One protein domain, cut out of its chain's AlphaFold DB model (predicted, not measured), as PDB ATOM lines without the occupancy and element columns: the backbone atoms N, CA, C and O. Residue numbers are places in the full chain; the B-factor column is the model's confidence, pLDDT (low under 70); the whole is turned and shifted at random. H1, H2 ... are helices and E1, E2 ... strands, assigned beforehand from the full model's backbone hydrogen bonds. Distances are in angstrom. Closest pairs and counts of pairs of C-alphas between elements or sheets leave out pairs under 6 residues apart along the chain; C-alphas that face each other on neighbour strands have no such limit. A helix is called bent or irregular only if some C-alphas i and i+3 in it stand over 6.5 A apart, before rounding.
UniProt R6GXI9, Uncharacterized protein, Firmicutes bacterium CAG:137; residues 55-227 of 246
ATOM      1  N   PHE A  55      28.359  96.406  41.484       74.75
ATOM      2  CA  PHE A  55      27.256  97.109  40.836       74.75
ATOM      3  C   PHE A  55      27.734  98.259  39.931       74.75
ATOM      4  O   PHE A  55      27.310  98.360  38.783       74.75
ATOM      5  N   GLN A  56      28.651  99.107  40.410       76.06
ATOM      6  CA  GLN A  56      29.199 100.219  39.620       76.06
ATOM      7  C   GLN A  56      29.978  99.731  38.393       76.06
ATOM      8  O   GLN A  56      29.882 100.330  37.317       76.06
ATOM      9  N   ARG A  57      30.710  98.618  38.526       77.81
ATOM     10  CA  ARG A  57      31.432  97.998  37.405       77.81
ATOM     11  C   ARG A  57      30.475  97.441  36.358       77.81
ATOM     12  O   ARG A  57      30.613  97.766  35.184       77.81
ATOM     13  N   LEU A  58      29.452  96.701  36.786       76.25
ATOM     14  CA  LEU A  58      28.391  96.204  35.905       76.25
ATOM     15  C   LEU A  58      27.656  97.347  35.189       76.25
ATOM     16  O   LEU A  58      27.372  97.249  33.999       76.25
ATOM     17  N   ASN A  59      27.401  98.457  35.885       73.75
ATOM     18  CA  ASN A  59      26.755  99.626  35.287       73.75
ATOM     19  C   ASN A  59      27.645 100.288  34.239       73.75
ATOM     20  O   ASN A  59      27.167 100.685  33.181       73.75
ATOM     21  N   THR A  60      28.953 100.339  34.490       72.50
ATOM     22  CA  THR A  60      29.906 100.801  33.479       72.50
ATOM     23  C   THR A  60      29.885  99.880  32.260       72.50
ATOM     24  O   THR A  60      29.767 100.367  31.141       72.50
ATOM     25  N   LEU A  61      29.941  98.560  32.447       73.38
ATOM     26  CA  LEU A  61      29.886  97.605  31.333       73.38
ATOM     27  C   LEU A  61      28.620  97.781  30.483       73.38
ATOM     28  O   LEU A  61      28.693  97.778  29.257       73.38
ATOM     29  N   ALA A  62      27.469  98.000  31.123       69.00
ATOM     30  CA  ALA A  62      26.209  98.237  30.423       69.00
ATOM     31  C   ALA A  62      26.191  99.564  29.636       69.00
ATOM     32  O   ALA A  62      25.547  99.652  28.591       69.00
ATOM     33  N   GLN A  63      26.879 100.596  30.131       64.75
ATOM     34  CA  GLN A  63      26.897 101.937  29.534       64.75
ATOM     35  C   GLN A  63      27.966 102.114  28.448       64.75
ATOM     36  O   GLN A  63      27.769 102.892  27.513       64.75
ATOM     37  N   TYR A  64      29.104 101.428  28.566       62.62
ATOM     38  CA  TYR A  64      30.269 101.633  27.711       62.62
ATOM     39  C   TYR A  64      30.525 100.414  26.821       62.62
ATOM     40  O   TYR A  64      30.949  99.359  27.273       62.62
ATOM     41  N   HIS A  65      30.349 100.592  25.511       52.34
ATOM     42  CA  HIS A  65      30.545  99.533  24.510       52.34
ATOM     43  C   HIS A  65      32.003  99.344  24.049       52.34
ATOM     44  O   HIS A  65      32.264  98.571  23.128       52.34
ATOM     45  N   GLN A  66      32.965 100.081  24.615       54.72
ATOM     46  CA  GLN A  66      34.372  99.988  24.215       54.72
ATOM     47  C   GLN A  66      35.138  99.053  25.148       54.72
ATOM     48  O   GLN A  66      35.571  99.442  26.232       54.72
ATOM     49  N   VAL A  67      35.331  97.822  24.680       63.09
ATOM     50  CA  VAL A  67      36.167  96.814  25.329       63.09
ATOM     51  C   VAL A  67      37.529  96.781  24.640       63.09
ATOM     52  O   VAL A  67      37.614  96.638  23.420       63.09
ATOM     53  N   THR A  68      38.606  96.917  25.413       65.12
ATOM     54  CA  THR A  68      39.977  96.747  24.916       65.12
ATOM     55  C   THR A  68      40.508  95.390  25.353       65.12
ATOM     56  O   THR A  68      40.700  95.149  26.541       65.12
ATOM     57  N   TYR A  69      40.775  94.509  24.392       67.94
ATOM     58  CA  TYR A  69      41.375  93.206  24.663       67.94
ATOM     59  C   TYR A  69      42.858  93.347  25.010       67.94
ATOM     60  O   TYR A  69      43.615  94.033  24.316       67.94
ATOM     61  N   LEU A  70      43.275  92.691  26.089       64.62
ATOM     62  CA  LEU A  70      44.680  92.575  26.452       64.62
ATOM     63  C   LEU A  70      45.283  91.377  25.718       64.62
ATOM     64  O   LEU A  70      44.623  90.365  25.500       64.62
ATOM     65  N   SER A  71      46.566  91.465  25.361       67.81
ATOM     66  CA  SER A  71      47.268  90.282  24.859       67.81
ATOM     67  C   SER A  71      47.259  89.196  25.934       67.81
ATOM     68  O   SER A  71      47.608  89.505  27.075       67.81
ATOM     69  N   LEU A  72      46.964  87.947  25.559       66.81
ATOM     70  CA  LEU A  72      46.947  86.811  26.488       66.81
ATOM     71  C   LEU A  72      48.220  86.744  27.340       66.81
ATOM     72  O   LEU A  72      48.126  86.658  28.555       66.81
ATOM     73  N   GLN A  73      49.399  86.900  26.726       67.69
ATOM     74  CA  GLN A  73      50.674  86.899  27.448       67.69
ATOM     75  C   GLN A  73      50.729  87.974  28.544       67.69
ATOM     76  O   GLN A  73      51.009  87.660  29.692       67.69
ATOM     77  N   ALA A  74      50.426  89.235  28.213       67.38
ATOM     78  CA  ALA A  74      50.448  90.313  29.204       67.38
ATOM     79  C   ALA A  74      49.381  90.134  30.293       67.38
ATOM     80  O   ALA A  74      49.617  90.511  31.435       67.38
ATOM     81  N   GLY A  75      48.220  89.572  29.948       68.94
ATOM     82  CA  GLY A  75      47.184  89.247  30.921       68.94
ATOM     83  C   GLY A  75      47.639  88.157  31.889       68.94
ATOM     84  O   GLY A  75      47.568  88.349  33.098       68.94
ATOM     85  N   SER A  76      48.190  87.058  31.374       69.88
ATOM     86  CA  SER A  76      48.688  85.961  32.206       69.88
ATOM     87  C   SER A  76      49.912  86.328  33.039       69.88
ATOM     88  O   SER A  76      50.039  85.846  34.159       69.88
ATOM     89  N   ASP A  77      50.775  87.221  32.549       69.62
ATOM     90  CA  ASP A  77      51.916  87.730  33.322       69.62
ATOM     91  C   ASP A  77      51.479  88.616  34.506       69.62
ATOM     92  O   ASP A  77      52.212  88.734  35.491       69.62
ATOM     93  N   LEU A  78      50.317  89.273  34.407       68.12
ATOM     94  CA  LEU A  78      49.809  90.213  35.415       68.12
ATOM     95  C   LEU A  78      48.773  89.599  36.363       68.12
ATOM     96  O   LEU A  78      48.641  90.078  37.490       68.12
ATOM     97  N   TYR A  79      48.035  88.585  35.913       78.88
ATOM     98  CA  TYR A  79      46.886  88.025  36.622       78.88
ATOM     99  C   TYR A  79      47.025  86.507  36.804       78.88
ATOM    100  O   TYR A  79      47.815  86.062  37.632       78.88
ATOM    101  N   TYR A  80      46.255  85.710  36.063       80.62
ATOM    102  CA  TYR A  80      46.234  84.253  36.158       80.62
ATOM    103  C   TYR A  80      46.688  83.626  34.837       80.62
ATOM    104  O   TYR A  80      46.407  84.122  33.742       80.62
ATOM    105  N   ASP A  81      47.391  82.502  34.918       84.38
ATOM    106  CA  ASP A  81      47.641  81.704  33.723       84.38
ATOM    107  C   ASP A  81      46.343  81.057  33.205       84.38
ATOM    108  O   ASP A  81      45.295  81.058  33.859       84.38
ATOM    109  N   GLN A  82      46.406  80.528  31.982       87.81
ATOM    110  CA  GLN A  82      45.250  79.918  31.331       87.81
ATOM    111  C   GLN A  82      44.684  78.743  32.141       87.81
ATOM    112  O   GLN A  82      43.468  78.621  32.248       87.81
ATOM    113  N   GLU A  83      45.536  77.885  32.705       88.00
ATOM    114  CA  GLU A  83      45.097  76.716  33.480       88.00
ATOM    115  C   GLU A  83      44.315  77.143  34.728       88.00
ATOM    116  O   GLU A  83      43.222  76.638  34.983       88.00
ATOM    117  N   THR A  84      44.825  78.146  35.441       88.75
ATOM    118  CA  THR A  84      44.173  78.727  36.615       88.75
ATOM    119  C   THR A  84      42.841  79.375  36.249       88.75
ATOM    120  O   THR A  84      41.856  79.167  36.953       88.75
ATOM    121  N   LEU A  85      42.765  80.122  35.139       88.06
ATOM    122  CA  LEU A  85      41.497  80.704  34.687       88.06
ATOM    123  C   LEU A  85      40.451  79.634  34.365       88.06
ATOM    124  O   LEU A  85      39.306  79.768  34.788       88.06
ATOM    125  N   LEU A  86      40.829  78.578  33.639       92.62
ATOM    126  CA  LEU A  86      39.911  77.488  33.299       92.62
ATOM    127  C   LEU A  86      39.321  76.838  34.561       92.62
ATOM    128  O   LEU A  86      38.111  76.605  34.619       92.62
ATOM    129  N   GLU A  87      40.146  76.600  35.585       91.56
ATOM    130  CA  GLU A  87      39.675  76.050  36.861       91.56
ATOM    131  C   GLU A  87      38.781  77.041  37.620       91.56
ATOM    132  O   GLU A  87      37.748  76.638  38.151       91.56
ATOM    133  N   LEU A  88      39.105  78.340  37.615       90.81
ATOM    134  CA  LEU A  88      38.259  79.372  38.227       90.81
ATOM    135  C   LEU A  88      36.875  79.442  37.572       90.81
ATOM    136  O   LEU A  88      35.870  79.479  38.278       90.81
ATOM    137  N   TYR A  89      36.795  79.404  36.237       95.00
ATOM    138  CA  TYR A  89      35.510  79.355  35.531       95.00
ATOM    139  C   TYR A  89      34.697  78.124  35.908       95.00
ATOM    140  O   TYR A  89      33.498  78.233  36.173       95.00
ATOM    141  N   ARG A  90      35.348  76.957  35.954       96.00
ATOM    142  CA  ARG A  90      34.704  75.712  36.367       96.00
ATOM    143  C   ARG A  90      34.174  75.807  37.793       96.00
ATOM    144  O   ARG A  90      33.021  75.449  38.037       96.00
ATOM    145  N   GLN A  91      34.999  76.284  38.721       94.94
ATOM    146  CA  GLN A  91      34.647  76.414  40.129       94.94
ATOM    147  C   GLN A  91      33.470  77.373  40.317       94.94
ATOM    148  O   GLN A  91      32.479  76.999  40.943       94.94
ATOM    149  N   GLU A  92      33.539  78.573  39.739       94.69
ATOM    150  CA  GLU A  92      32.497  79.587  39.909       94.69
ATOM    151  C   GLU A  92      31.172  79.175  39.262       94.69
ATOM    152  O   GLU A  92      30.112  79.345  39.871       94.69
ATOM    153  N   LEU A  93      31.213  78.546  38.080       95.25
ATOM    154  CA  LEU A  93      30.001  78.008  37.462       95.25
ATOM    155  C   LEU A  93      29.407  76.876  38.309       95.25
ATOM    156  O   LEU A  93      28.194  76.837  38.506       95.25
ATOM    157  N   SER A  94      30.249  76.002  38.871       96.25
ATOM    158  CA  SER A  94      29.811  74.922  39.768       96.25
ATOM    159  C   SER A  94      29.181  75.456  41.052       96.25
ATOM    160  O   SER A  94      28.205  74.891  41.540       96.25
ATOM    161  N   THR A  95      29.718  76.540  41.616       93.81
ATOM    162  CA  THR A  95      29.146  77.198  42.794       93.81
ATOM    163  C   THR A  95      27.785  77.803  42.473       93.81
ATOM    164  O   THR A  95      26.830  77.549  43.206       93.81
ATOM    165  N   LEU A  96      27.661  78.543  41.367       92.19
ATOM    166  CA  LEU A  96      26.386  79.134  40.958       92.19
ATOM    167  C   LEU A  96      25.329  78.059  40.636       92.19
ATOM    168  O   LEU A  96      24.170  78.192  41.036       92.19
ATOM    169  N   ALA A  97      25.735  76.962  39.993       94.38
ATOM    170  CA  ALA A  97      24.873  75.832  39.637       94.38
ATOM    171  C   ALA A  97      24.185  75.162  40.840       94.38
ATOM    172  O   ALA A  97      23.138  74.542  40.673       94.38
ATOM    173  N   GLN A  98      24.710  75.311  42.063       95.19
ATOM    174  CA  GLN A  98      24.069  74.765  43.270       95.19
ATOM    175  C   GLN A  98      22.706  75.403  43.566       95.19
ATOM    176  O   GLN A  98      21.893  74.811  44.275       95.19
ATOM    177  N   THR A  99      22.466  76.613  43.055       92.56
ATOM    178  CA  THR A  99      21.259  77.400  43.345       92.56
ATOM    179  C   THR A  99      20.584  77.982  42.106       92.56
ATOM    180  O   THR A  99      19.548  78.628  42.238       92.56
ATOM    181  N   ASN A 100      21.164  77.805  40.918       89.81
ATOM    182  CA  ASN A 100      20.713  78.443  39.685       89.81
ATOM    183  C   ASN A 100      20.621  77.417  38.544       89.81
ATOM    184  O   ASN A 100      21.637  76.884  38.099       89.81
ATOM    185  N   GLU A 101      19.401  77.167  38.056       87.81
ATOM    186  CA  GLU A 101      19.131  76.169  37.007       87.81
ATOM    187  C   GLU A 101      19.801  76.514  35.670       87.81
ATOM    188  O   GLU A 101      20.224  75.615  34.951       87.81
ATOM    189  N   LEU A 102      19.965  77.802  35.346       85.12
ATOM    190  CA  LEU A 102      20.717  78.222  34.160       85.12
ATOM    191  C   LEU A 102      22.182  77.770  34.258       85.12
ATOM    192  O   LEU A 102      22.677  77.075  33.374       85.12
ATOM    193  N   ALA A 103      22.873  78.093  35.349       89.56
ATOM    194  CA  ALA A 103      24.250  77.650  35.543       89.56
ATOM    195  C   ALA A 103      24.371  76.119  35.600       89.56
ATOM    196  O   ALA A 103      25.302  75.566  35.017       89.56
ATOM    197  N   ALA A 104      23.416  75.433  36.236       91.44
ATOM    198  CA  ALA A 104      23.367  73.971  36.255       91.44
ATOM    199  C   ALA A 104      23.212  73.376  34.847       91.44
ATOM    200  O   ALA A 104      23.850  72.376  34.535       91.44
ATOM    201  N   SER A 105      22.423  74.023  33.989       87.56
ATOM    202  CA  SER A 105      22.220  73.633  32.593       87.56
ATOM    203  C   SER A 105      23.465  73.855  31.718       87.56
ATOM    204  O   SER A 105      23.706  73.087  30.789       87.56
ATOM    205  N   LEU A 106      24.278  74.874  32.028       88.81
ATOM    206  CA  LEU A 106      25.520  75.204  31.311       88.81
ATOM    207  C   LEU A 106      26.737  74.389  31.757       88.81
ATOM    208  O   LEU A 106      27.686  74.239  30.989       88.81
ATOM    209  N   LEU A 107      26.746  73.911  33.002       93.75
ATOM    210  CA  LEU A 107      27.906  73.245  33.590       93.75
ATOM    211  C   LEU A 107      28.383  72.025  32.777       93.75
ATOM    212  O   LEU A 107      29.585  71.966  32.509       93.75
ATOM    213  N   PRO A 108      27.508  71.117  32.298       92.88
ATOM    214  CA  PRO A 108      27.928  70.004  31.445       92.88
ATOM    215  C   PRO A 108      28.617  70.462  30.154       92.88
ATOM    216  O   PRO A 108      29.652  69.916  29.782       92.88
ATOM    217  N   ALA A 109      28.103  71.516  29.506       91.38
ATOM    218  CA  ALA A 109      28.711  72.070  28.295       91.38
ATOM    219  C   ALA A 109      30.127  72.598  28.554       91.38
ATOM    220  O   ALA A 109      31.028  72.397  27.735       91.38
ATOM    221  N   LEU A 110      30.338  73.255  29.701       94.50
ATOM    222  CA  LEU A 110      31.669  73.690  30.106       94.50
ATOM    223  C   LEU A 110      32.590  72.489  30.348       94.50
ATOM    224  O   LEU A 110      33.724  72.509  29.879       94.50
ATOM    225  N   GLU A 111      32.135  71.453  31.058       95.69
ATOM    226  CA  GLU A 111      32.957  70.266  31.336       95.69
ATOM    227  C   GLU A 111      33.386  69.546  30.047       95.69
ATOM    228  O   GLU A 111      34.571  69.235  29.891       95.69
ATOM    229  N   ASP A 112      32.475  69.399  29.084       93.38
ATOM    230  CA  ASP A 112      32.774  68.841  27.761       93.38
ATOM    231  C   ASP A 112      33.800  69.700  27.000       93.38
ATOM    232  O   ASP A 112      34.764  69.187  26.419       93.38
ATOM    233  N   LEU A 113      33.638  71.028  27.016       93.69
ATOM    234  CA  LEU A 113      34.578  71.960  26.387       93.69
ATOM    235  C   LEU A 113      35.964  71.926  27.043       93.69
ATOM    236  O   LEU A 113      36.975  71.990  26.339       93.69
ATOM    237  N   LEU A 114      36.031  71.791  28.368       95.12
ATOM    238  CA  LEU A 114      37.286  71.649  29.107       95.12
ATOM    239  C   LEU A 114      37.995  70.334  28.763       95.12
ATOM    240  O   LEU A 114      39.215  70.324  28.567       95.12
ATOM    241  N   GLU A 115      37.255  69.230  28.626       95.31
ATOM    242  CA  GLU A 115      37.825  67.957  28.176       95.31
ATOM    243  C   GLU A 115      38.366  68.069  26.744       95.31
ATOM    244  O   GLU A 115      39.508  67.676  26.475       95.31
ATOM    245  N   ARG A 116      37.606  68.688  25.833       93.12
ATOM    246  CA  ARG A 116      38.072  68.964  24.465       93.12
ATOM    247  C   ARG A 116      39.318  69.848  24.458       93.12
ATOM    248  O   ARG A 116      40.267  69.534  23.742       93.12
ATOM    249  N   GLN A 117      39.361  70.895  25.280       93.25
ATOM    250  CA  GLN A 117      40.530  71.766  25.406       93.25
ATOM    251  C   GLN A 117      41.759  70.989  25.888       93.25
ATOM    252  O   GLN A 117      42.855  71.186  25.366       93.25
ATOM    253  N   ARG A 118      41.592  70.055  26.830       92.31
ATOM    254  CA  ARG A 118      42.679  69.185  27.302       92.31
ATOM    255  C   ARG A 118      43.217  68.262  26.202       92.31
ATOM    256  O   ARG A 118      44.412  67.968  26.199       92.31
ATOM    257  N   LEU A 119      42.354  67.792  25.302       91.75
ATOM    258  CA  LEU A 119      42.715  66.854  24.234       91.75
ATOM    259  C   LEU A 119      43.310  67.541  22.996       91.75
ATOM    260  O   LEU A 119      44.266  67.019  22.423       91.75
ATOM    261  N   TYR A 120      42.754  68.683  22.589       88.12
ATOM    262  CA  TYR A 120      43.037  69.312  21.290       88.12
ATOM    263  C   TYR A 120      43.666  70.711  21.393       88.12
ATOM    264  O   TYR A 120      44.252  71.183  20.423       88.12
ATOM    265  N   GLN A 121      43.630  71.339  22.575       85.06
ATOM    266  CA  GLN A 121      44.185  72.672  22.874       85.06
ATOM    267  C   GLN A 121      43.612  73.845  22.058       85.06
ATOM    268  O   GLN A 121      44.128  74.958  22.159       85.06
ATOM    269  N   ASP A 122      42.531  73.634  21.308       87.19
ATOM    270  CA  ASP A 122      41.925  74.619  20.408       87.19
ATOM    271  C   ASP A 122      40.404  74.772  20.584       87.19
ATOM    272  O   ASP A 122      39.760  75.461  19.795       87.19
ATOM    273  N   ALA A 123      39.813  74.168  21.616       89.31
ATOM    274  CA  ALA A 123      38.370  74.220  21.852       89.31
ATOM    275  C   ALA A 123      37.923  75.542  22.497       89.31
ATOM    276  O   ALA A 123      36.813  76.014  22.240       89.31
ATOM    277  N   LEU A 124      38.785  76.129  23.331       92.12
ATOM    278  CA  LEU A 124      38.497  77.319  24.123       92.12
ATOM    279  C   LEU A 124      39.518  78.429  23.858       92.12
ATOM    280  O   LEU A 124      40.729  78.210  23.895       92.12
ATOM    281  N   GLU A 125      39.012  79.641  23.676       90.56
ATOM    282  CA  GLU A 125      39.761  80.880  23.827       90.56
ATOM    283  C   GLU A 125      39.550  81.417  25.245       90.56
ATOM    284  O   GLU A 125      38.419  81.549  25.716       90.56
ATOM    285  N   VAL A 126      40.645  81.748  25.922       90.06
ATOM    286  CA  VAL A 126      40.625  82.392  27.235       90.06
ATOM    287  C   VAL A 126      41.480  83.642  27.157       90.06
ATOM    288  O   VAL A 126      42.541  83.624  26.532       90.06
ATOM    289  N   GLY A 127      41.044  84.723  27.794       86.19
ATOM    290  CA  GLY A 127      41.810  85.957  27.793       86.19
ATOM    291  C   GLY A 127      41.255  87.020  28.721       86.19
ATOM    292  O   GLY A 127      40.422  86.761  29.589       86.19
ATOM    293  N   TYR A 128      41.750  88.237  28.521       81.44
ATOM    294  CA  TYR A 128      41.424  89.389  29.344       81.44
ATOM    295  C   TYR A 128      40.953  90.559  28.493       81.44
ATOM    296  O   TYR A 128      41.475  90.836  27.410       81.44
ATOM    297  N   ALA A 129      39.999  91.286  29.042       80.00
ATOM    298  CA  ALA A 129      39.411  92.484  28.493       80.00
ATOM    299  C   ALA A 129      39.416  93.582  29.560       80.00
ATOM    300  O   ALA A 129      39.202  93.333  30.745       80.00
ATOM    301  N   CYS A 130      39.663  94.814  29.134       76.81
ATOM    302  CA  CYS A 130      39.578  95.992  29.978       76.81
ATOM    303  C   CYS A 130      38.510  96.933  29.428       76.81
ATOM    304  O   CYS A 130      38.514  97.267  28.239       76.81
ATOM    305  N   VAL A 131      37.615  97.373  30.304       71.12
ATOM    306  CA  VAL A 131      36.625  98.408  30.011       71.12
ATOM    307  C   VAL A 131      37.043  99.689  30.703       71.12
ATOM    308  O   VAL A 131      37.398  99.677  31.877       71.12
ATOM    309  N   VAL A 132      37.028 100.791  29.958       69.00
ATOM    310  CA  VAL A 132      37.452 102.099  30.456       69.00
ATOM    311  C   VAL A 132      36.260 103.040  30.448       69.00
ATOM    312  O   VAL A 132      35.685 103.323  29.396       69.00
ATOM    313  N   ASP A 133      35.923 103.562  31.620       65.44
ATOM    314  CA  ASP A 133      35.006 104.683  31.746       65.44
ATOM    315  C   ASP A 133      35.741 105.956  31.306       65.44
ATOM    316  O   ASP A 133      36.595 106.486  32.015       65.44
ATOM    317  N   LEU A 134      35.413 106.463  30.118       63.09
ATOM    318  CA  LEU A 134      36.057 107.656  29.558       63.09
ATOM    319  C   LEU A 134      35.721 108.945  30.322       63.09
ATOM    320  O   LEU A 134      36.420 109.946  30.159       63.09
ATOM    321  N   SER A 135      34.658 108.945  31.129       62.47
ATOM    322  CA  SER A 135      34.237 110.108  31.911       62.47
ATOM    323  C   SER A 135      35.012 110.240  33.222       62.47
ATOM    324  O   SER A 135      35.330 111.356  33.635       62.47
ATOM    325  N   THR A 136      35.360 109.113  33.849       66.06
ATOM    326  CA  THR A 136      36.084 109.079  35.131       66.06
ATOM    327  C   THR A 136      37.552 108.683  34.988       66.06
ATOM    328  O   THR A 136      38.362 109.024  35.847       66.06
ATOM    329  N   GLY A 137      37.915 108.007  33.896       63.69
ATOM    330  CA  GLY A 137      39.222 107.385  33.696       63.69
ATOM    331  C   GLY A 137      39.388 106.048  34.425       63.69
ATOM    332  O   GLY A 137      40.488 105.495  34.405       63.69
ATOM    333  N   ASN A 138      38.332 105.530  35.062       66.56
ATOM    334  CA  ASN A 138      38.375 104.255  35.770       66.56
ATOM    335  C   ASN A 138      38.443 103.082  34.790       66.56
ATOM    336  O   ASN A 138      37.856 103.120  33.706       66.56
ATOM    337  N   SER A 139      39.141 102.026  35.197       69.88
ATOM    338  CA  SER A 139      39.317 100.807  34.413       69.88
ATOM    339  C   SER A 139      38.742  99.607  35.149       69.88
ATOM    340  O   SER A 139      38.991  99.440  36.340       69.88
ATOM    341  N   PHE A 140      38.053  98.736  34.422       73.81
ATOM    342  CA  PHE A 140      37.467  97.507  34.938       73.81
ATOM    343  C   PHE A 140      38.018  96.320  34.165       73.81
ATOM    344  O   PHE A 140      38.004  96.315  32.932       73.81
ATOM    345  N   LEU A 141      38.541  95.336  34.890       81.00
ATOM    346  CA  LEU A 141      39.139  94.148  34.302       81.00
ATOM    347  C   LEU A 141      38.152  92.985  34.307       81.00
ATOM    348  O   LEU A 141      37.598  92.613  35.341       81.00
ATOM    349  N   VAL A 142      38.014  92.371  33.141       82.94
ATOM    350  CA  VAL A 142      37.172  91.210  32.893       82.94
ATOM    351  C   VAL A 142      38.047  90.116  32.291       82.94
ATOM    352  O   VAL A 142      38.879  90.396  31.426       82.94
ATOM    353  N   SER A 143      37.891  88.873  32.733       87.31
ATOM    354  CA  SER A 143      38.344  87.732  31.932       87.31
ATOM    355  C   SER A 143      37.185  87.185  31.118       87.31
ATOM    356  O   SER A 143      36.016  87.325  31.498       87.31
ATOM    357  N   TYR A 144      37.512  86.568  29.988       89.12
ATOM    358  CA  TYR A 144      36.550  85.850  29.166       89.12
ATOM    359  C   TYR A 144      37.026  84.422  28.890       89.12
ATOM    360  O   TYR A 144      38.225  84.160  28.768       89.12
ATOM    361  N   LEU A 145      36.056  83.526  28.733       92.06
ATOM    362  CA  LEU A 145      36.213  82.166  28.235       92.06
ATOM    363  C   LEU A 145      35.166  81.948  27.150       92.06
ATOM    364  O   LEU A 145      33.978  82.169  27.383       92.06
ATOM    365  N   ARG A 146      35.593  81.549  25.955       91.00
ATOM    366  CA  ARG A 146      34.727  81.396  24.780       91.00
ATOM    367  C   ARG A 146      35.065  80.108  24.051       91.00
ATOM    368  O   ARG A 146      36.232  79.749  23.947       91.00
ATOM    369  N   SER A 147      34.056  79.417  23.540       88.94
ATOM    370  CA  SER A 147      34.292  78.334  22.589       88.94
ATOM    371  C   SER A 147      34.658  78.906  21.219       88.94
ATOM    372  O   SER A 147      34.102  79.915  20.786       88.94
ATOM    373  N   ASN A 148      35.605  78.257  20.539       85.44
ATOM    374  CA  ASN A 148      36.041  78.655  19.197       85.44
ATOM    375  C   ASN A 148      35.086  78.189  18.088       85.44
ATOM    376  O   ASN A 148      35.070  78.761  16.998       85.44
ATOM    377  N   ASP A 149      34.325  77.127  18.340       81.56
ATOM    378  CA  ASP A 149      33.514  76.420  17.347       81.56
ATOM    379  C   ASP A 149      32.025  76.364  17.700       81.56
ATOM    380  O   ASP A 149      31.198  76.019  16.853       81.56
ATOM    381  N   LEU A 150      31.679  76.725  18.932       78.50
ATOM    382  CA  LEU A 150      30.324  76.731  19.450       78.50
ATOM    383  C   LEU A 150      29.979  78.109  20.012       78.50
ATOM    384  O   LEU A 150      30.839  78.898  20.398       78.50
ATOM    385  N   VAL A 151      28.686  78.396  20.104       83.00
ATOM    386  CA  VAL A 151      28.210  79.585  20.810       83.00
ATOM    387  C   VAL A 151      28.153  79.232  22.292       83.00
ATOM    388  O   VAL A 151      27.144  78.731  22.778       83.00
ATOM    389  N   PHE A 152      29.274  79.441  22.976       85.69
ATOM    390  CA  PHE A 152      29.409  79.339  24.426       85.69
ATOM    391  C   PHE A 152      30.390  80.413  24.896       85.69
ATOM    392  O   PHE A 152      31.508  80.496  24.378       85.69
ATOM    393  N   ALA A 153      29.986  81.237  25.858       87.00
ATOM    394  CA  ALA A 153      30.825  82.290  26.411       87.00
ATOM    395  C   ALA A 153      30.496  82.568  27.881       87.00
ATOM    396  O   ALA A 153      29.333  82.721  28.254       87.00
ATOM    397  N   LEU A 154      31.540  82.709  28.692       89.56
ATOM    398  CA  LEU A 154      31.479  83.166  30.075       89.56
ATOM    399  C   LEU A 154      32.386  84.387  30.241       89.56
ATOM    400  O   LEU A 154      33.487  84.428  29.687       89.56
ATOM    401  N   GLU A 155      31.958  85.358  31.043       88.62
ATOM    402  CA  GLU A 155      32.806  86.481  31.455       88.62
ATOM    403  C   GLU A 155      32.797  86.620  32.974       88.62
ATOM    404  O   GLU A 155      31.774  86.403  33.632       88.62
ATOM    405  N   MET A 156      33.956  86.959  33.533       86.62
ATOM    406  CA  MET A 156      34.174  87.055  34.972       86.62
ATOM    407  C   MET A 156      34.761  88.418  35.313       86.62
ATOM    408  O   MET A 156      35.756  88.847  34.726       86.62
ATOM    409  N   ASP A 157      34.163  89.084  36.295       84.69
ATOM    410  CA  ASP A 157      34.725  90.296  36.875       84.69
ATOM    411  C   ASP A 157      35.927  89.922  37.745       84.69
ATOM    412  O   ASP A 157      35.780  89.272  38.781       84.69
ATOM    413  N   MET A 158      37.124  90.350  37.345       83.50
ATOM    414  CA  MET A 158      38.360  89.882  37.979       83.50
ATOM    415  C   MET A 158      38.563  90.407  39.400       83.50
ATOM    416  O   MET A 158      39.302  89.804  40.172       83.50
ATOM    417  N   SER A 159      37.908  91.514  39.752       81.56
ATOM    418  CA  SER A 159      37.999  92.107  41.088       81.56
ATOM    419  C   SER A 159      37.141  91.348  42.112       81.56
ATOM    420  O   SER A 159      37.556  91.161  43.254       81.56
ATOM    421  N   SER A 160      35.950  90.881  41.719       80.94
ATOM    422  CA  SER A 160      35.060  90.093  42.587       80.94
ATOM    423  C   SER A 160      35.228  88.581  42.448       80.94
ATOM    424  O   SER A 160      34.803  87.858  43.346       80.94
ATOM    425  N   GLY A 161      35.794  88.109  41.337       83.94
ATOM    426  CA  GLY A 161      35.838  86.692  40.974       83.94
ATOM    427  C   GLY A 161      34.491  86.130  40.518       83.94
ATOM    428  O   GLY A 161      34.391  84.930  40.307       83.94
ATOM    429  N   LYS A 162      33.448  86.959  40.369       83.75
ATOM    430  CA  LYS A 162      32.105  86.478  40.027       83.75
ATOM    431  C   LYS A 162      31.877  86.406  38.524       83.75
ATOM    432  O   LYS A 162      32.313  87.289  37.780       83.75
ATOM    433  N   LEU A 163      31.119  85.399  38.093       86.81
ATOM    434  CA  LEU A 163      30.586  85.331  36.732       86.81
ATOM    435  C   LEU A 163      29.563  86.448  36.518       86.81
ATOM    436  O   LEU A 163      28.584  86.556  37.254       86.81
ATOM    437  N   ILE A 164      29.799  87.269  35.500       81.75
ATOM    438  CA  ILE A 164      28.972  88.435  35.161       81.75
ATOM    439  C   ILE A 164      28.260  88.286  33.815       81.75
ATOM    440  O   ILE A 164      27.311  89.019  33.546       81.75
ATOM    441  N   GLN A 165      28.680  87.321  32.994       81.25
ATOM    442  CA  GLN A 165      28.030  86.976  31.735       81.25
ATOM    443  C   GLN A 165      28.016  85.458  31.559       81.25
ATOM    444  O   GLN A 165      29.048  84.806  31.732       81.25
ATOM    445  N   LEU A 166      26.851  84.918  31.198       83.19
ATOM    446  CA  LEU A 166      26.651  83.512  30.856       83.19
ATOM    447  C   LEU A 166      25.896  83.437  29.525       83.19
ATOM    448  O   LEU A 166      24.811  84.006  29.413       83.19
ATOM    449  N   CYS A 167      26.471  82.770  28.527       77.12
ATOM    450  CA  CYS A 167      25.908  82.680  27.181       77.12
ATOM    451  C   CYS A 167      26.147  81.290  26.582       77.12
ATOM    452  O   CYS A 167      27.272  80.789  26.605       77.12
ATOM    453  N   SER A 168      25.099  80.682  26.021       73.06
ATOM    454  CA  SER A 168      25.179  79.428  25.271       73.06
ATOM    455  C   SER A 168      24.004  79.244  24.307       73.06
ATOM    456  O   SER A 168      22.894  79.700  24.575       73.06
ATOM    457  N   ILE A 169      24.210  78.498  23.216       72.12
ATOM    458  CA  ILE A 169      23.084  77.912  22.467       72.12
ATOM    459  C   ILE A 169      22.332  76.880  23.315       72.12
ATOM    460  O   ILE A 169      22.930  76.165  24.122       72.12
ATOM    461  N   ALA A 170      21.015  76.792  23.105       69.94
ATOM    462  CA  ALA A 170      20.140  75.871  23.830       69.94
ATOM    463  C   ALA A 170      20.518  74.399  23.598       69.94
ATOM    464  O   ALA A 170      20.314  73.571  24.480       69.94
ATOM    465  N   GLU A 171      21.100  74.072  22.443       74.19
ATOM    466  CA  GLU A 171      21.543  72.723  22.082       74.19
ATOM    467  C   GLU A 171      22.711  72.211  22.935       74.19
ATOM    468  O   GLU A 171      22.938  71.004  22.979       74.19
ATOM    469  N   LEU A 172      23.450  73.106  23.593       73.25
ATOM    470  CA  LEU A 172      24.517  72.736  24.527       73.25
ATOM    471  C   LEU A 172      24.018  72.663  25.972       73.25
ATOM    472  O   LEU A 172      24.688  72.089  26.821       73.25
ATOM    473  N   CYS A 173      22.854  73.242  26.254       74.62
ATOM    474  CA  CYS A 173      22.284  73.294  27.587       74.62
ATOM    475  C   CYS A 173      21.625  71.956  27.945       74.62
ATOM    476  O   CYS A 173      20.829  71.409  27.179       74.62
ATOM    477  N   GLU A 174      21.891  71.439  29.144       78.38
ATOM    478  CA  GLU A 174      21.167  70.275  29.651       78.38
ATOM    479  C   GLU A 174      19.789  70.701  30.184       78.38
ATOM    480  O   GLU A 174      19.690  71.548  31.068       78.38
ATOM    481  N   ASN A 175      18.709  70.095  29.683       78.44
ATOM    482  CA  ASN A 175      17.327  70.395  30.094       78.44
ATOM    483  C   ASN A 175      16.958  71.900  30.034       78.44
ATOM    484  O   ASN A 175      16.480  72.447  31.034       78.44
ATOM    485  N   PRO A 176      17.097  72.574  28.875       73.12
ATOM    486  CA  PRO A 176      16.836  74.014  28.748       73.12
ATOM    487  C   PRO A 176      15.394  74.408  29.122       73.12
ATOM    488  O   PRO A 176      15.141  75.538  29.535       73.12
ATOM    489  N   GLU A 177      14.449  73.465  29.051       77.06
ATOM    490  CA  GLU A 177      13.057  73.672  29.467       77.06
ATOM    491  C   GLU A 177      12.911  73.985  30.965       77.06
ATOM    492  O   GLU A 177      12.030  74.752  31.336       77.06
ATOM    493  N   ARG A 178      13.806  73.499  31.837       77.06
ATOM    494  CA  ARG A 178      13.752  73.852  33.270       77.06
ATOM    495  C   ARG A 178      14.015  75.327  33.516       77.06
ATOM    496  O   ARG A 178      13.364  75.939  34.357       77.06
ATOM    497  N   VAL A 179      14.942  75.904  32.753       75.94
ATOM    498  CA  VAL A 179      15.203  77.343  32.797       75.94
ATOM    499  C   VAL A 179      13.947  78.093  32.342       75.94
ATOM    500  O   VAL A 179      13.551  79.066  32.982       75.94
ATOM    501  N   ARG A 180      13.270  77.588  31.297       73.88
ATOM    502  CA  ARG A 180      12.019  78.152  30.754       73.88
ATOM    503  C   ARG A 180      10.834  78.091  31.705       73.88
ATOM    504  O   ARG A 180      10.010  79.001  31.698       73.88
ATOM    505  N   GLU A 181      10.750  77.053  32.523       77.44
ATOM    506  CA  GLU A 181       9.667  76.876  33.490       77.44
ATOM    507  C   GLU A 181       9.788  77.816  34.704       77.44
ATOM    508  O   GLU A 181       8.774  78.112  35.337       77.44
ATOM    509  N   ALA A 182      10.993  78.317  35.016       79.00
ATOM    510  CA  ALA A 182      11.251  79.137  36.206       79.00
ATOM    511  C   ALA A 182      12.267  80.289  35.978       79.00
ATOM    512  O   ALA A 182      13.279  80.391  36.686       79.00
ATOM    513  N   PRO A 183      12.019  81.217  35.032       78.31
ATOM    514  CA  PRO A 183      12.968  82.287  34.713       78.31
ATOM    515  C   PRO A 183      13.130  83.313  35.841       78.31
ATOM    516  O   PRO A 183      14.231  83.822  36.058       78.31
ATOM    517  N   TRP A 184      12.070  83.574  36.614       83.31
ATOM    518  CA  TRP A 184      12.134  84.455  37.784       83.31
ATOM    519  C   TRP A 184      13.082  83.913  38.865       83.31
ATOM    520  O   TRP A 184      13.877  84.670  39.429       83.31
ATOM    521  N   ASP A 185      13.055  82.604  39.122       86.81
ATOM    522  CA  ASP A 185      13.930  81.967  40.113       86.81
ATOM    523  C   ASP A 185      15.394  81.978  39.649       86.81
ATOM    524  O   ASP A 185      16.306  82.240  40.442       86.81
ATOM    525  N   CYS A 186      15.629  81.802  38.344       84.12
ATOM    526  CA  CYS A 186      16.952  81.959  37.734       84.12
ATOM    527  C   CYS A 186      17.480  83.395  37.884       84.12
ATOM    528  O   CYS A 186      18.607  83.597  38.335       84.12
ATOM    529  N   ALA A 187      16.667  84.403  37.557       82.19
ATOM    530  CA  ALA A 187      17.061  85.804  37.696       82.19
ATOM    531  C   ALA A 187      17.319  86.185  39.165       82.19
ATOM    532  O   ALA A 187      18.293  86.871  39.474       82.19
ATOM    533  N   THR A 188      16.481  85.704  40.084       87.31
ATOM    534  CA  THR A 188      16.593  86.007  41.517       87.31
ATOM    535  C   THR A 188      17.831  85.369  42.144       87.31
ATOM    536  O   THR A 188      18.563  86.044  42.866       87.31
ATOM    537  N   SER A 189      18.105  84.096  41.852       90.06
ATOM    538  CA  SER A 189      19.309  83.409  42.345       90.06
ATOM    539  C   SER A 189      20.595  83.994  41.752       90.06
ATOM    540  O   SER A 189      21.577  84.146  42.478       90.06
ATOM    541  N   LEU A 190      20.588  84.411  40.478       87.62
ATOM    542  CA  LEU A 190      21.719  85.124  39.871       87.62
ATOM    543  C   LEU A 190      21.963  86.477  40.555       87.62
ATOM    544  O   LEU A 190      23.102  86.795  40.896       87.62
ATOM    545  N   ALA A 191      20.907  87.257  40.812       84.06
ATOM    546  CA  ALA A 191      21.029  88.515  41.547       84.06
ATOM    547  C   ALA A 191      21.641  88.283  42.937       84.06
ATOM    548  O   ALA A 191      22.607  88.950  43.300       84.06
ATOM    549  N   GLN A 192      21.153  87.281  43.676       88.88
ATOM    550  CA  GLN A 192      21.691  86.915  44.990       88.88
ATOM    551  C   GLN A 192      23.167  86.510  44.922       88.88
ATOM    552  O   GLN A 192      23.961  86.989  45.734       88.88
ATOM    553  N   TYR A 193      23.554  85.695  43.935       86.56
ATOM    554  CA  TYR A 193      24.955  85.338  43.700       86.56
ATOM    555  C   TYR A 193      25.819  86.580  43.486       86.56
ATOM    556  O   TYR A 193      26.892  86.678  44.075       86.56
ATOM    557  N   LEU A 194      25.340  87.577  42.738       85.00
ATOM    558  CA  LEU A 194      26.042  88.844  42.517       85.00
ATOM    559  C   LEU A 194      26.025  89.777  43.742       85.00
ATOM    560  O   LEU A 194      26.837  90.695  43.807       85.00
ATOM    561  N   GLY A 195      25.213  89.505  44.767       84.94
ATOM    562  CA  GLY A 195      25.014  90.405  45.911       84.94
ATOM    563  C   GLY A 195      24.034  91.545  45.616       84.94
ATOM    564  O   GLY A 195      24.120  92.608  46.218       84.94
ATOM    565  N   LEU A 196      23.126  91.328  44.665       85.19
ATOM    566  CA  LEU A 196      22.103  92.258  44.198       85.19
ATOM    567  C   LEU A 196      20.700  91.737  44.548       85.19
ATOM    568  O   LEU A 196      20.512  90.575  44.910       85.19
ATOM    569  N   THR A 197      19.690  92.596  44.409       85.75
ATOM    570  CA  THR A 197      18.275  92.225  44.576       85.75
ATOM    571  C   THR A 197      17.538  92.319  43.247       85.75
ATOM    572  O   THR A 197      17.604  93.354  42.590       85.75
ATOM    573  N   CYS A 198      16.801  91.275  42.867       85.62
ATOM    574  CA  CYS A 198      15.889  91.312  41.723       85.62
ATOM    575  C   CYS A 198      14.533  91.906  42.148       85.62
ATOM    576  O   CYS A 198      13.945  91.429  43.119       85.62
ATOM    577  N   THR A 199      14.037  92.947  41.466       82.38
ATOM    578  CA  THR A 199      12.857  93.712  41.934       82.38
ATOM    579  C   THR A 199      11.728  93.911  40.934       82.38
ATOM    580  O   THR A 199      10.639  94.303  41.345       82.38
ATOM    581  N   ALA A 200      11.947  93.695  39.640       70.25
ATOM    582  CA  ALA A 200      10.898  93.893  38.643       70.25
ATOM    583  C   ALA A 200      11.086  92.975  37.441       70.25
ATOM    584  O   ALA A 200      12.220  92.733  37.032       70.25
ATOM    585  N   GLU A 201       9.960  92.540  36.884       72.75
ATOM    586  CA  GLU A 201       9.838  91.781  35.645       72.75
ATOM    587  C   GLU A 201       9.015  92.612  34.650       72.75
ATOM    588  O   GLU A 201       7.933  93.096  34.991       72.75
ATOM    589  N   SER A 202       9.524  92.806  33.435       69.44
ATOM    590  CA  SER A 202       8.782  93.410  32.327       69.44
ATOM    591  C   SER A 202       8.804  92.465  31.139       69.44
ATOM    592  O   SER A 202       9.856  92.240  30.542       69.44
ATOM    593  N   ASP A 203       7.634  91.955  30.775       69.44
ATOM    594  CA  ASP A 203       7.446  91.164  29.563       69.44
ATOM    595  C   ASP A 203       7.471  92.084  28.329       69.44
ATOM    596  O   ASP A 203       6.689  93.033  28.223       69.44
ATOM    597  N   GLN A 204       8.410  91.830  27.418       65.25
ATOM    598  CA  GLN A 204       8.575  92.536  26.143       65.25
ATOM    599  C   GLN A 204       8.020  91.718  24.957       65.25
ATOM    600  O   GLN A 204       8.234  92.074  23.796       65.25
ATOM    601  N   GLY A 205       7.327  90.604  25.217       62.03
ATOM    602  CA  GLY A 205       6.737  89.692  24.234       62.03
ATOM    603  C   GLY A 205       7.727  88.693  23.628       62.03
ATOM    604  O   GLY A 205       7.371  87.538  23.419       62.03
ATOM    605  N   TRP A 206       8.962  89.121  23.352       54.88
ATOM    606  CA  TRP A 206      10.058  88.273  22.848       54.88
ATOM    607  C   TRP A 206      11.164  88.039  23.892       54.88
ATOM    608  O   TRP A 206      12.110  87.295  23.651       54.88
ATOM    609  N   ALA A 207      11.066  88.687  25.053       61.47
ATOM    610  CA  ALA A 207      12.004  88.554  26.158       61.47
ATOM    611  C   ALA A 207      11.369  89.004  27.466       61.47
ATOM    612  O   ALA A 207      10.502  89.879  27.476       61.47
ATOM    613  N   VAL A 208      11.903  88.484  28.566       65.50
ATOM    614  CA  VAL A 208      11.590  88.974  29.900       65.50
ATOM    615  C   VAL A 208      12.768  89.785  30.426       65.50
ATOM    616  O   VAL A 208      13.930  89.374  30.387       65.50
ATOM    617  N   GLN A 209      12.470  90.993  30.886       72.38
ATOM    618  CA  GLN A 209      13.462  91.917  31.410       72.38
ATOM    619  C   GLN A 209      13.368  91.984  32.932       72.38
ATOM    620  O   GLN A 209      12.315  92.303  33.478       72.38
ATOM    621  N   TYR A 210      14.486  91.727  33.602       77.75
ATOM    622  CA  TYR A 210      14.636  91.743  35.050       77.75
ATOM    623  C   TYR A 210      15.424  92.975  35.498       77.75
ATOM    624  O   TYR A 210      16.342  93.437  34.820       77.75
ATOM    625  N   THR A 211      15.070  93.538  36.649       79.44
ATOM    626  CA  THR A 211      15.783  94.693  37.221       79.44
ATOM    627  C   THR A 211      16.529  94.289  38.481       79.44
ATOM    628  O   THR A 211      15.910  93.779  39.415       79.44
ATOM    629  N   PHE A 212      17.841  94.524  38.505       82.56
ATOM    630  CA  PHE A 212      18.729  94.282  39.636       82.56
ATOM    631  C   PHE A 212      19.100  95.599  40.320       82.56
ATOM    632  O   PHE A 212      19.454  96.579  39.663       82.56
ATOM    633  N   LEU A 213      19.048  95.604  41.648       77.50
ATOM    634  CA  LEU A 213      19.383  96.743  42.498       77.50
ATOM    635  C   LEU A 213      20.529  96.394  43.442       77.50
ATOM    636  O   LEU A 213      20.605  95.266  43.937       77.50
ATOM    637  N   ASP A 214      21.368  97.381  43.739       82.31
ATOM    638  CA  ASP A 214      22.288  97.320  44.873       82.31
ATOM    639  C   ASP A 214      21.494  97.530  46.181       82.31
ATOM    640  O   ASP A 214      20.857  98.579  46.327       82.31
ATOM    641  N   PRO A 215      21.493  96.568  47.130       75.88
ATOM    642  CA  PRO A 215      20.772  96.699  48.398       75.88
ATOM    643  C   PRO A 215      21.201  97.910  49.236       75.88
ATOM    644  O   PRO A 215      20.398  98.431  50.010       75.88
ATOM    645  N   GLU A 216      22.457  98.343  49.097       77.81
ATOM    646  CA  GLU A 216      23.037  99.474  49.834       77.81
ATOM    647  C   GLU A 216      23.178 100.733  48.956       77.81
ATOM    648  O   GLU A 216      23.705 101.754  49.404       77.81
ATOM    649  N   GLY A 217      22.705 100.667  47.707       71.94
ATOM    650  CA  GLY A 217      22.864 101.720  46.710       71.94
ATOM    651  C   GLY A 217      21.906 102.903  46.864       71.94
ATOM    652  O   GLY A 217      20.989 102.930  47.682       71.94
ATOM    653  N   ASP A 218      22.090 103.895  45.997       72.56
ATOM    654  CA  ASP A 218      21.283 105.120  45.920       72.56
ATOM    655  C   ASP A 218      19.938 104.947  45.184       72.56
ATOM    656  O   ASP A 218      19.250 105.927  44.892       72.56
ATOM    657  N   GLY A 219      19.553 103.705  44.879       67.38
ATOM    658  CA  GLY A 219      18.387 103.379  44.057       67.38
ATOM    659  C   GLY A 219      18.675 103.315  42.554       67.38
ATOM    660  O   GLY A 219      17.738 103.138  41.774       67.38
ATOM    661  N   SER A 220      19.941 103.431  42.134       67.94
ATOM    662  CA  SER A 220      20.358 103.097  40.769       67.94
ATOM    663  C   SER A 220      19.944 101.673  40.396       67.94
ATOM    664  O   SER A 220      19.985 100.758  41.220       67.94
ATOM    665  N   VAL A 221      19.573 101.481  39.129       66.06
ATOM    666  CA  VAL A 221      19.077 100.199  38.621       66.06
ATOM    667  C   VAL A 221      19.987  99.653  37.527       66.06
ATOM    668  O   VAL A 221      20.429 100.395  36.652       66.06
ATOM    669  N   LEU A 222      20.235  98.348  37.562       65.75
ATOM    670  CA  LEU A 222      20.794  97.593  36.448       65.75
ATOM    671  C   LEU A 222      19.678  96.794  35.812       65.75
ATOM    672  O   LEU A 222      18.944  96.086  36.497       65.75
ATOM    673  N   THR A 223      19.545  96.889  34.498       62.72
ATOM    674  CA  THR A 223      18.553  96.089  33.797       62.72
ATOM    675  C   THR A 223      19.224  94.901  33.134       62.72
ATOM    676  O   THR A 223      20.082  95.058  32.271       62.72
ATOM    677  N   PHE A 224      18.814  93.711  33.547       60.22
ATOM    678  CA  PHE A 224      19.289  92.438  33.039       60.22
ATOM    679  C   PHE A 224      18.183  91.797  32.201       60.22
ATOM    680  O   PHE A 224      17.066  91.613  32.672       60.22
ATOM    681  N   GLN A 225      18.452  91.466  30.942       57.62
ATOM    682  CA  GLN A 225      17.484  90.737  30.119       57.62
ATOM    683  C   GLN A 225      17.783  89.246  30.205       57.62
ATOM    684  O   GLN A 225      18.782  88.795  29.659       57.62
ATOM    685  N   LEU A 226      16.906  88.476  30.851       54.12
ATOM    686  CA  LEU A 226      16.946  87.022  30.739       54.12
ATOM    687  C   LEU A 226      15.918  86.641  29.685       54.12
ATOM    688  O   LEU A 226      14.721  86.527  29.947       54.12
ATOM    689  N   ARG A 227      16.385  86.496  28.455       52.41
ATOM    690  CA  ARG A 227      15.521  86.045  27.378       52.41
ATOM    691  C   ARG A 227      15.587  84.524  27.387       52.41
ATOM    692  O   ARG A 227      16.655  83.952  27.235       52.41
TER     693      ARG A 227
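This is residues 55 to 227 of the 246 residues of an uncharacterized protein of Firmicutes bacterium CAG:137 (UniProt R6GXI9). A strongly twisted sheet of five strands has a long helical hairpin, H3 and H4, crossing one face, with H2 on that face too and H1 on the other. Beyond its E5 edge stands a smaller three-stranded sheet covered by H6; H1 packs on both sheets, and short H5 packs on residues 101 to 105 of H4. The printed part has 173 residues, with six named helices and eight named strands along the chain as H1 E1 H2 H3 H4 E2 E3 E4 E5 H5 H6 E6 E7 E8. The sheet orders are E1 E2 E3 E4 E5 and E6 E7 E8, both antiparallel, and the class is mixed. The whole is compact, with a radius of gyration of the C-alphas of 16.3 A and spans of 43 by 43 by 26 A.

The larger sheet holds E1, residues 67 to 70, E2, 124 to 132, E3, 139 to 147, E4, 152 to 157, and E5, 162 to 168. Pairs within hydrogen-bond range include N 68 and O 130 at 2.8 A, N 129 and O 142 at 2.8 A, N 145 and O 154 at 2.9 A, and N 153 and O 167 at 2.9 A. E2 to E5 form a meander, each strand the antiparallel neighbour of the one before. H3, residues 82 to 97, runs across the strands at a height of 8.9 A over the sheet. H4, residues 101 to 120, touches H3 at a shallow tilt of 23 degrees, opposite ways, as a helical hairpin; Ala 97 and Ala 104 have the closest C-alphas, 4.1 A apart. H2, residues 72 to 78, is on the same face, over E2. H1, residues 55 to 63, is on the opposite face, over E3. H5, residues 176 to 181, touches H4 with residues 101 to 105 of H4 alone; the closest C-alphas, of Leu 102 and Val 179, are 5.7 A apart. The smaller sheet, E6, residues 197 to 203, E7, 208 to 213, and E8, 221 to 226, is a second meander, with N 199 and O 211 at 2.9 A and N 210 and O 224 at 2.7 A. H6, residues 183 to 194, is over E7 at a height of 8.2 A. Every O i to N i+4 pair is within hydrogen-bond range in H1, H2, H3, H5 and H6, and 14 of 16 in H4.

H1 begins at C-alpha 55 (27.256, 97.109, 40.836). H4 measures 29.4 A, is only just irregular, with C-alphas 105 and 108 6.9 A apart, and has a kink of 27 degrees near residue 109. E3 measures 25.9 A, E2 25.6 A and H3 22.4 A. E8 ends at C-alpha 226 (16.946, 87.022, 30.739).

The C-alphas farthest apart, of Leu 119 and Asp 218, are 48.9 A apart. The printed part has no cut and no long link. Its mean pLDDT is 79.6, with residues 62 to 78, 132 to 139, 170, 202 to 208 and 219 to 227 under 70.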